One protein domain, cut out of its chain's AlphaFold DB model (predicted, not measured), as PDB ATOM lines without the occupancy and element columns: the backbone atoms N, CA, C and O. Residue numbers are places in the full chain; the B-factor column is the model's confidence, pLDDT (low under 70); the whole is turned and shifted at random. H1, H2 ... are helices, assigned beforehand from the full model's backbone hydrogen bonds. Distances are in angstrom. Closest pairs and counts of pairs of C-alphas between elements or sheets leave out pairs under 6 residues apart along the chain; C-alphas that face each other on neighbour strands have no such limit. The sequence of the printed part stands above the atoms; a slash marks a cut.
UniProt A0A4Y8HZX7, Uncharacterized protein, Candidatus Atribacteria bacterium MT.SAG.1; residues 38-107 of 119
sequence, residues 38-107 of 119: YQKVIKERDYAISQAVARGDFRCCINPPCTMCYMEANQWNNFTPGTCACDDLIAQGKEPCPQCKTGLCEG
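Overview. This is residues 38 to 107 of the 119 residues of an uncharacterized protein of Candidatus Atribacteria bacterium MT.SAG.1 (UniProt A0A4Y8HZX7). What is the shape? Long helix H1 makes one end, its residues 38 to 44 sticking out from a body of loops with short helices H2, H3 and H4. What builds it? The printed part has 70 residues, four named helices in that order and no named strand: all helix, compact, radius of gyration of the C-alphas 11.7 A, spans 35 by 25 by 20 A.

Along the chain. Where is H1? Residues 38 to 55, 25.9 A, from C-alpha 38 at (-37.761, -12.162, 23.728). And the others? H2 is residues 67 to 70, H3 86 to 91, and H4 98 to 105, 10.9 A, ending at C-alpha 105 (-33.165, -6.137, 51.415).

Arrangement. What does H1 touch? It touches no helix; H2 is only just apart, closest C-alphas 8.4 A. And H4? It is close but not clearly touching to H2, closest C-alphas Met 68 and Gln 99, 7.7 A, and to H3, closest C-alphas Cys 86 and Cys 100, 7.7 A, at a steep tilt of 58 degrees. Backbones? Every O i to N i+4 pair in H1, H3 and H4 is within hydrogen-bond range; H2 is too short for one.

Size, cuts and confidence. How large? The farthest C-alphas, Lys 40 and Gly 93, are 36.5 A apart. Links and confidence? Links H1 to H2 and H2 to H3 are long, the printed part has no cut, and residues 105 to 107 have pLDDT under 70.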
ATOM      1  N   TYR A  38     -38.073 -12.742  22.422       92.38
ATOM      2  CA  TYR A  38     -37.761 -12.162  23.728       92.38
ATOM      3  C   TYR A  38     -38.071 -10.660  23.761       92.38
ATOM      4  O   TYR A  38     -38.858 -10.215  24.596       92.38
ATOM      5  N   GLN A  39     -37.545  -9.890  22.804       94.62
ATOM      6  CA  GLN A  39     -37.793  -8.446  22.724       94.62
ATOM      7  C   GLN A  39     -39.284  -8.123  22.576       94.62
ATOM      8  O   GLN A  39     -39.782  -7.178  23.192       94.62
ATOM      9  N   LYS A  40     -40.019  -8.926  21.798       92.38
ATOM     10  CA  LYS A  40     -41.468  -8.773  21.653       92.38
ATOM     11  C   LYS A  40     -42.192  -8.997  22.981       92.38
ATOM     12  O   LYS A  40     -42.981  -8.145  23.375       92.38
ATOM     13  N   VAL A  41     -41.892 -10.081  23.699       90.56
ATOM     14  CA  VAL A  41     -42.499 -10.366  25.013       90.56
ATOM     15  C   VAL A  41     -42.215  -9.245  26.011       90.56
ATOM     16  O   VAL A  41     -43.134  -8.798  26.695       90.56
ATOM     17  N   ILE A  42     -40.973  -8.757  26.072       90.50
ATOM     18  CA  ILE A  42     -40.598  -7.648  26.959       90.50
ATOM     19  C   ILE A  42     -41.390  -6.383  26.617       90.50
ATOM     20  O   ILE A  42     -41.968  -5.770  27.510       90.50
ATOM     21  N   LYS A  43     -41.490  -6.030  25.332       91.62
ATOM     22  CA  LYS A  43     -42.229  -4.845  24.887       91.62
ATOM     23  C   LYS A  43     -43.720  -4.918  25.224       91.62
ATOM     24  O   LYS A  43     -44.268  -3.948  25.742       91.62
ATOM     25  N   GLU A  44     -44.371  -6.044  24.933       91.00
ATOM     26  CA  GLU A  44     -45.802  -6.224  25.222       91.00
ATOM     27  C   GLU A  44     -46.070  -6.215  26.733       91.00
ATOM     28  O   GLU A  44     -47.021  -5.584  27.199       91.00
ATOM     29  N   ARG A  45     -45.187  -6.847  27.516       89.31
ATOM     30  CA  ARG A  45     -45.234  -6.804  28.981       89.31
ATOM     31  C   ARG A  45     -45.118  -5.367  29.490       89.31
ATOM     32  O   ARG A  45     -45.972  -4.929  30.254       89.31
ATOM     33  N   ASP A  46     -44.098  -4.630  29.061       90.69
ATOM     34  CA  ASP A  46     -43.832  -3.255  29.506       90.69
ATOM     35  C   ASP A  46     -44.962  -2.299  29.125       90.69
ATOM     36  O   ASP A  46     -45.367  -1.450  29.926       90.69
ATOM     37  N   TYR A  47     -45.557  -2.499  27.949       92.88
ATOM     38  CA  TYR A  47     -46.772  -1.799  27.568       92.88
ATOM     39  C   TYR A  47     -47.936  -2.117  28.519       92.88
ATOM     40  O   TYR A  47     -48.532  -1.186  29.068       92.88
ATOM     41  N   ALA A  48     -48.232  -3.393  28.785       91.31
ATOM     42  CA  ALA A  48     -49.313  -3.786  29.693       91.31
ATOM     43  C   ALA A  48     -49.126  -3.218  31.113       91.31
ATOM     44  O   ALA A  48     -50.085  -2.714  31.703       91.31
ATOM     45  N   ILE A  49     -47.889  -3.217  31.621       91.06
ATOM     46  CA  ILE A  49     -47.520  -2.596  32.902       91.06
ATOM     47  C   ILE A  49     -47.837  -1.114  32.886       91.06
ATOM     48  O   ILE A  49     -48.518  -0.630  33.783       91.06
ATOM     49  N   SER A  50     -47.370  -0.394  31.864       92.25
ATOM     50  CA  SER A  50     -47.581   1.053  31.775       92.25
ATOM     51  C   SER A  50     -49.070   1.412  31.811       92.25
ATOM     52  O   SER A  50     -49.464   2.358  32.493       92.25
ATOM     53  N   GLN A  51     -49.913   0.605  31.155       94.62
ATOM     54  CA  GLN A  51     -51.364   0.776  31.175       94.62
ATOM     55  C   GLN A  51     -51.951   0.478  32.559       94.62
ATOM     56  O   GLN A  51     -52.787   1.238  33.044       94.62
ATOM     57  N   ALA A  52     -51.514  -0.596  33.216       93.00
ATOM     58  CA  ALA A  52     -51.984  -0.955  34.551       93.00
ATOM     59  C   ALA A  52     -51.557   0.081  35.611       93.00
ATOM     60  O   ALA A  52     -52.366   0.460  36.455       93.00
ATOM     61  N   VAL A  53     -50.336   0.621  35.518       93.00
ATOM     62  CA  VAL A  53     -49.862   1.744  36.348       93.00
ATOM     63  C   VAL A  53     -50.734   2.979  36.121       93.00
ATOM     64  O   VAL A  53     -51.198   3.577  37.087       93.00
ATOM     65  N   ALA A  54     -51.020   3.335  34.863       94.69
ATOM     66  CA  ALA A  54     -51.862   4.488  34.537       94.69
ATOM     67  C   ALA A  54     -53.299   4.361  35.077       94.69
ATOM     68  O   ALA A  54     -53.919   5.369  35.413       94.69
ATOM     69  N   ARG A  55     -53.823   3.133  35.191       94.81
ATOM     70  CA  ARG A  55     -55.119   2.847  35.830       94.81
ATOM     71  C   ARG A  55     -55.060   2.786  37.360       94.81
ATOM     72  O   ARG A  55     -56.106   2.800  37.998       94.81
ATOM     73  N   GLY A  56     -53.864   2.744  37.949       93.38
ATOM     74  CA  GLY A  56     -53.667   2.569  39.390       93.38
ATOM     75  C   GLY A  56     -53.776   1.116  39.868       93.38
ATOM     76  O   GLY A  56     -53.849   0.885  41.076       93.38
ATOM     77  N   ASP A  57     -53.758   0.157  38.941       94.00
ATOM     78  CA  ASP A  57     -53.882  -1.284  39.198       94.00
ATOM     79  C   ASP A  57     -52.523  -1.953  39.472       94.00
ATOM     80  O   ASP A  57     -52.449  -3.160  39.698       94.00
ATOM     81  N   PHE A  58     -51.418  -1.209  39.376       94.62
ATOM     82  CA  PHE A  58     -50.080  -1.789  39.403       94.62
ATOM     83  C   PHE A  58     -49.130  -1.011  40.314       94.62
ATOM     84  O   PHE A  58     -48.617   0.044  39.943       94.62
ATOM     85  N   ARG A  59     -48.873  -1.559  41.505       93.44
ATOM     86  CA  ARG A  59     -47.993  -0.994  42.539       93.44
ATOM     87  C   ARG A  59     -46.983  -2.041  43.004       93.44
ATOM     88  O   ARG A  59     -47.226  -2.815  43.934       93.44
ATOM     89  N   CYS A  60     -45.855  -2.112  42.299       91.94
ATOM     90  CA  CYS A  60     -44.746  -2.980  42.682       91.94
ATOM     91  C   CYS A  60     -43.794  -2.251  43.635       91.94
ATOM     92  O   CYS A  60     -43.502  -1.078  43.449       91.94
ATOM     93  N   CYS A  61     -43.281  -2.993  44.609       89.38
ATOM     94  CA  CYS A  61     -42.348  -2.556  45.647       89.38
ATOM     95  C   CYS A  61     -40.908  -2.297  45.139       89.38
ATOM     96  O   CYS A  61     -40.096  -1.728  45.858       89.38
ATOM     97  N   ILE A  62     -40.557  -2.790  43.942       88.00
ATOM     98  CA  ILE A  62     -39.195  -2.770  43.388       88.00
ATOM     99  C   ILE A  62     -39.214  -2.418  41.898       88.00
ATOM    100  O   ILE A  62     -40.207  -2.643  41.200       88.00
ATOM    101  N   ASN A  63     -38.088  -1.896  41.411       85.06
ATOM    102  CA  ASN A  63     -37.846  -1.588  40.005       85.06
ATOM    103  C   ASN A  63     -36.546  -2.282  39.546       85.06
ATOM    104  O   ASN A  63     -35.496  -1.981  40.117       85.06
ATOM    105  N   PRO A  64     -36.569  -3.176  38.539       85.94
ATOM    106  CA  PRO A  64     -37.708  -3.552  37.696       85.94
ATOM    107  C   PRO A  64     -38.800  -4.334  38.450       85.94
ATOM    108  O   PRO A  64     -38.491  -5.032  39.418       85.94
ATOM    109  N   PRO A  65     -40.072  -4.253  38.008       88.19
ATOM    110  CA  PRO A  65     -41.155  -4.995  38.638       88.19
ATOM    111  C   PRO A  65     -40.911  -6.506  38.700       88.19
ATOM    112  O   PRO A  65     -40.431  -7.123  37.748       88.19
ATOM    113  N   CYS A  66     -41.318  -7.110  39.812       88.31
ATOM    114  CA  CYS A  66     -41.136  -8.532  40.077       88.31
ATOM    115  C   CYS A  66     -42.036  -9.425  39.197       88.31
ATOM    116  O   CYS A  66     -43.111  -9.013  38.753       88.31
ATOM    117  N   THR A  67     -41.639 -10.683  38.984       87.38
ATOM    118  CA  THR A  67     -42.410 -11.635  38.169       87.38
ATOM    119  C   THR A  67     -43.721 -12.048  38.827       87.38
ATOM    120  O   THR A  67     -44.660 -12.388  38.116       87.38
ATOM    121  N   MET A  68     -43.829 -11.961  40.158       88.44
ATOM    122  CA  MET A  68     -45.056 -12.321  40.889       88.44
ATOM    123  C   MET A  68     -46.280 -11.503  40.457       88.44
ATOM    124  O   MET A  68     -47.397 -12.017  40.480       88.44
ATOM    125  N   CYS A  69     -46.072 -10.263  40.006       89.81
ATOM    126  CA  CYS A  69     -47.144  -9.406  39.501       89.81
ATOM    127  C   CYS A  69     -47.571  -9.734  38.054       89.81
ATOM    128  O   CYS A  69     -48.604  -9.260  37.591       89.81
ATOM    129  N   TYR A  70     -46.828 -10.595  37.351       81.38
ATOM    130  CA  TYR A  70     -47.169 -11.081  36.003       81.38
ATOM    131  C   TYR A  70     -47.631 -12.536  35.972       81.38
ATOM    132  O   TYR A  70     -47.955 -13.051  34.904       81.38
ATOM    133  N   MET A  71     -47.643 -13.210  37.121       85.62
ATOM    134  CA  MET A  71     -48.150 -14.573  37.238       85.62
ATOM    135  C   MET A  71     -49.682 -14.604  37.236       85.62
ATOM    136  O   MET A  71     -50.361 -13.573  37.240       85.62
ATOM    137  N   GLU A  72     -50.226 -15.818  37.250       90.88
ATOM    138  CA  GLU A  72     -51.640 -16.073  37.507       90.88
ATOM    139  C   GLU A  72     -52.140 -15.417  38.806       90.88
ATOM    140  O   GLU A  72     -51.363 -14.936  39.639       90.88
ATOM    141  N   ALA A  73     -53.462 -15.384  38.972       94.12
ATOM    142  CA  ALA A  73     -54.128 -14.793  40.126       94.12
ATOM    143  C   ALA A  73     -53.545 -15.326  41.448       94.12
ATOM    144  O   ALA A  73     -53.561 -16.525  41.719       94.12
ATOM    145  N   ASN A  74     -53.037 -14.423  42.278       93.50
ATOM    146  CA  ASN A  74     -52.413 -14.713  43.561       93.50
ATOM    147  C   ASN A  74     -52.607 -13.533  44.529       93.50
ATOM    148  O   ASN A  74     -53.098 -12.472  44.155       93.50
ATOM    149  N   GLN A  75     -52.210 -13.687  45.789       92.44
ATOM    150  CA  GLN A  75     -52.421 -12.634  46.788       92.44
ATOM    151  C   GLN A  75     -51.722 -11.302  46.450       92.44
ATOM    152  O   GLN A  75     -52.273 -10.242  46.734       92.44
ATOM    153  N   TRP A  76     -50.547 -11.333  45.809       93.50
ATOM    154  CA  TRP A  76     -49.728 -10.149  45.515       93.50
ATOM    155  C   TRP A  76     -50.187  -9.365  44.283       93.50
ATOM    156  O   TRP A  76     -49.808  -8.207  44.123       93.50
ATOM    157  N   ASN A  77     -51.039  -9.958  43.446       93.31
ATOM    158  CA  ASN A  77     -51.776  -9.266  42.387       93.31
ATOM    159  C   ASN A  77     -53.273  -9.132  42.718       93.31
ATOM    160  O   ASN A  77     -54.100  -9.055  41.819       93.31
ATOM    161  N   ASN A  78     -53.646  -9.154  44.006       91.56
ATOM    162  CA  ASN A  78     -55.040  -9.056  44.453       91.56
ATOM    163  C   ASN A  78     -55.992 -10.003  43.686       91.56
ATOM    164  O   ASN A  78     -57.103  -9.638  43.297       91.56
ATOM    165  N   PHE A  79     -55.508 -11.214  43.405       93.94
ATOM    166  CA  PHE A  79     -56.195 -12.259  42.651       93.94
ATOM    167  C   PHE A  79     -56.663 -11.836  41.248       93.94
ATOM    168  O   PHE A  79     -57.597 -12.421  40.700       93.94
ATOM    169  N   THR A  80     -55.992 -10.853  40.646       93.38
ATOM    170  CA  THR A  80     -56.287 -10.342  39.305       93.38
ATOM    171  C   THR A  80     -55.019 -10.386  38.446       93.38
ATOM    172  O   THR A  80     -54.082  -9.621  38.694       93.38
ATOM    173  N   PRO A  81     -54.951 -11.261  37.421       92.12
ATOM    174  CA  PRO A  81     -53.792 -11.337  36.536       92.12
ATOM    175  C   PRO A  81     -53.492  -9.989  35.869       92.12
ATOM    176  O   PRO A  81     -54.405  -9.273  35.461       92.12
ATOM    177  N   GLY A  82     -52.206  -9.651  35.732       87.88
ATOM    178  CA  GLY A  82     -51.771  -8.393  35.112       87.88
ATOM    179  C   GLY A  82     -51.898  -7.149  36.003       87.88
ATOM    180  O   GLY A  82     -51.797  -6.032  35.498       87.88
ATOM    181  N   THR A  83     -52.108  -7.329  37.307       93.50
ATOM    182  CA  THR A  83     -52.129  -6.254  38.313       93.50
ATOM    183  C   THR A  83     -51.037  -6.479  39.364       93.50
ATOM    184  O   THR A  83     -50.350  -7.503  39.357       93.50
ATOM    185  N   CYS A  84     -50.828  -5.522  40.266       95.38
ATOM    186  CA  CYS A  84     -49.828  -5.637  41.326       95.38
ATOM    187  C   CYS A  84     -50.264  -4.825  42.542       95.38
ATOM    188  O   CYS A  84     -50.538  -3.635  42.414       95.38
ATOM    189  N   ALA A  85     -50.289  -5.456  43.711       95.12
ATOM    190  CA  ALA A  85     -50.686  -4.845  44.979       95.12
ATOM    191  C   ALA A  85     -49.580  -4.945  46.043       95.12
ATOM    192  O   ALA A  85     -49.839  -4.743  47.223       95.12
ATOM    193  N   CYS A  86     -48.350  -5.299  45.653       92.94
ATOM    194  CA  CYS A  86     -47.253  -5.546  46.589       92.94
ATOM    195  C   CYS A  86     -46.999  -4.372  47.539       92.94
ATOM    196  O   CYS A  86     -46.833  -4.604  48.732       92.94
ATOM    197  N   ASP A  87     -46.969  -3.147  47.018       92.00
ATOM    198  CA  ASP A  87     -46.718  -1.945  47.821       92.00
ATOM    199  C   ASP A  87     -47.821  -1.731  48.875       92.00
ATOM    200  O   ASP A  87     -47.546  -1.615  50.067       92.00
ATOM    201  N   ASP A  88     -49.090  -1.837  48.460       92.12
ATOM    202  CA  ASP A  88     -50.245  -1.715  49.357       92.12
ATOM    203  C   ASP A  88     -50.256  -2.803  50.440       92.12
ATOM    204  O   ASP A  88     -50.642  -2.551  51.581       92.12
ATOM    205  N   LEU A  89     -49.866  -4.033  50.092       91.44
ATOM    206  CA  LEU A  89     -49.795  -5.146  51.039       91.44
ATOM    207  C   LEU A  89     -48.710  -4.903  52.093       91.44
ATOM    208  O   LEU A  89     -48.958  -5.146  53.274       91.44
ATOM    209  N   ILE A  90     -47.548  -4.390  51.685       90.06
ATOM    210  CA  ILE A  90     -46.457  -4.041  52.603       90.06
ATOM    211  C   ILE A  90     -46.895  -2.912  53.536       90.06
ATOM    212  O   ILE A  90     -46.763  -3.061  54.747       90.06
ATOM    213  N   ALA A  91     -47.517  -1.855  53.006       88.00
ATOM    214  CA  ALA A  91     -48.053  -0.750  53.807       88.00
ATOM    215  C   ALA A  91     -49.147  -1.187  54.808       88.00
ATOM    216  O   ALA A  91     -49.433  -0.489  55.776       88.00
ATOM    217  N   GLN A  92     -49.773  -2.349  54.593       91.69
ATOM    218  CA  GLN A  92     -50.732  -2.968  55.519       91.69
ATOM    219  C   GLN A  92     -50.072  -3.921  56.536       91.69
ATOM    220  O   GLN A  92     -50.786  -4.588  57.288       91.69
ATOM    221  N   GLY A  93     -48.743  -4.058  56.529       87.62
ATOM    222  CA  GLY A  93     -48.004  -5.012  57.359       87.62
ATOM    223  C   GLY A  93     -48.158  -6.477  56.928       87.62
ATOM    224  O   GLY A  93     -47.891  -7.387  57.719       87.62
ATOM    225  N   LYS A  94     -48.625  -6.738  55.699       89.25
ATOM    226  CA  LYS A  94     -48.743  -8.099  55.152       89.25
ATOM    227  C   LYS A  94     -47.410  -8.580  54.583       89.25
ATOM    228  O   LYS A  94     -46.511  -7.800  54.285       89.25
ATOM    229  N   GLU A  95     -47.293  -9.897  54.419       86.44
ATOM    230  CA  GLU A  95     -46.052 -10.514  53.959       86.44
ATOM    231  C   GLU A  95     -45.717 -10.115  52.503       86.44
ATOM    232  O   GLU A  95     -46.526 -10.347  51.592       86.44
ATOM    233  N   PRO A  96     -44.523  -9.539  52.251       88.31
ATOM    234  CA  PRO A  96     -44.098  -9.190  50.902       88.31
ATOM    235  C   PRO A  96     -43.897 -10.437  50.044       88.31
ATOM    236  O   PRO A  96     -43.612 -11.528  50.541       88.31
ATOM    237  N   CYS A  97     -43.979 -10.277  48.723       89.88
ATOM    238  CA  CYS A  97     -43.659 -11.382  47.827       89.88
ATOM    239  C   CYS A  97     -42.166 -11.763  47.941       89.88
ATOM    240  O   CYS A  97     -41.346 -10.920  48.323       89.88
ATOM    241  N   PRO A  98     -41.769 -12.997  47.575       88.31
ATOM    242  CA  PRO A  98     -40.383 -13.448  47.728       88.31
ATOM    243  C   PRO A  98     -39.347 -12.537  47.052       88.31
ATOM    244  O   PRO A  98     -38.263 -12.329  47.584       88.31
ATOM    245  N   GLN A  99     -39.693 -11.950  45.903       89.44
ATOM    246  CA  GLN A  99     -38.818 -11.030  45.173       89.44
ATOM    247  C   GLN A  99     -38.797  -9.621  45.777       89.44
ATOM    248  O   GLN A  99     -37.729  -9.022  45.821       89.44
ATOM    249  N   CYS A 100     -39.927  -9.111  46.291       88.75
ATOM    250  CA  CYS A 100     -39.948  -7.875  47.083       88.75
ATOM    251  C   CYS A 100     -39.060  -8.022  48.314       88.75
ATOM    252  O   CYS A 100     -38.294  -7.117  48.624       88.75
ATOM    253  N   LYS A 101     -39.135  -9.174  48.993       87.00
ATOM    254  CA  LYS A 101     -38.287  -9.473  50.144       87.00
ATOM    255  C   LYS A 101     -36.819  -9.330  49.757       87.00
ATOM    256  O   LYS A 101     -36.150  -8.500  50.339       87.00
ATOM    257  N   THR A 102     -36.337 -10.030  48.733       83.75
ATOM    258  CA  THR A 102     -34.931  -9.902  48.309       83.75
ATOM    259  C   THR A 102     -34.574  -8.486  47.845       83.75
ATOM    260  O   THR A 102     -33.603  -7.917  48.334       83.75
ATOM    261  N   GLY A 103     -35.368  -7.892  46.950       81.06
ATOM    262  CA  GLY A 103     -35.033  -6.612  46.320       81.06
ATOM    263  C   GLY A 103     -35.082  -5.407  47.264       81.06
ATOM    264  O   GLY A 103     -34.303  -4.475  47.090       81.06
ATOM    265  N   LEU A 104     -35.934  -5.430  48.294       77.81
ATOM    266  CA  LEU A 104     -35.923  -4.410  49.351       77.81
ATOM    267  C   LEU A 104     -34.738  -4.599  50.312       77.81
ATOM    268  O   LEU A 104     -34.199  -3.619  50.817       77.81
ATOM    269  N   CYS A 105     -34.309  -5.845  50.550       69.50
ATOM    270  CA  CYS A 105     -33.165  -6.137  51.415       69.50
ATOM    271  C   CYS A 105     -31.813  -5.797  50.765       69.50
ATOM    272  O   CYS A 105     -30.881  -5.449  51.477       69.50
ATOM    273  N   GLU A 106     -31.671  -5.895  49.440       63.94
ATOM    274  CA  GLU A 106     -30.406  -5.580  48.749       63.94
ATOM    275  C   GLU A 106     -30.019  -4.091  48.843       63.94
ATOM    276  O   GLU A 106     -28.851  -3.747  48.673       63.94
ATOM    277  N   GLY A 107     -30.973  -3.211  49.169       58.03
ATOM    278  CA  GLY A 107     -30.719  -1.797  49.460       58.03
ATOM    279  C   GLY A 107     -30.395  -1.484  50.928       58.03
ATOM    280  O   GLY A 107     -30.043  -0.345  51.228       58.03
TER     281      GLY A 107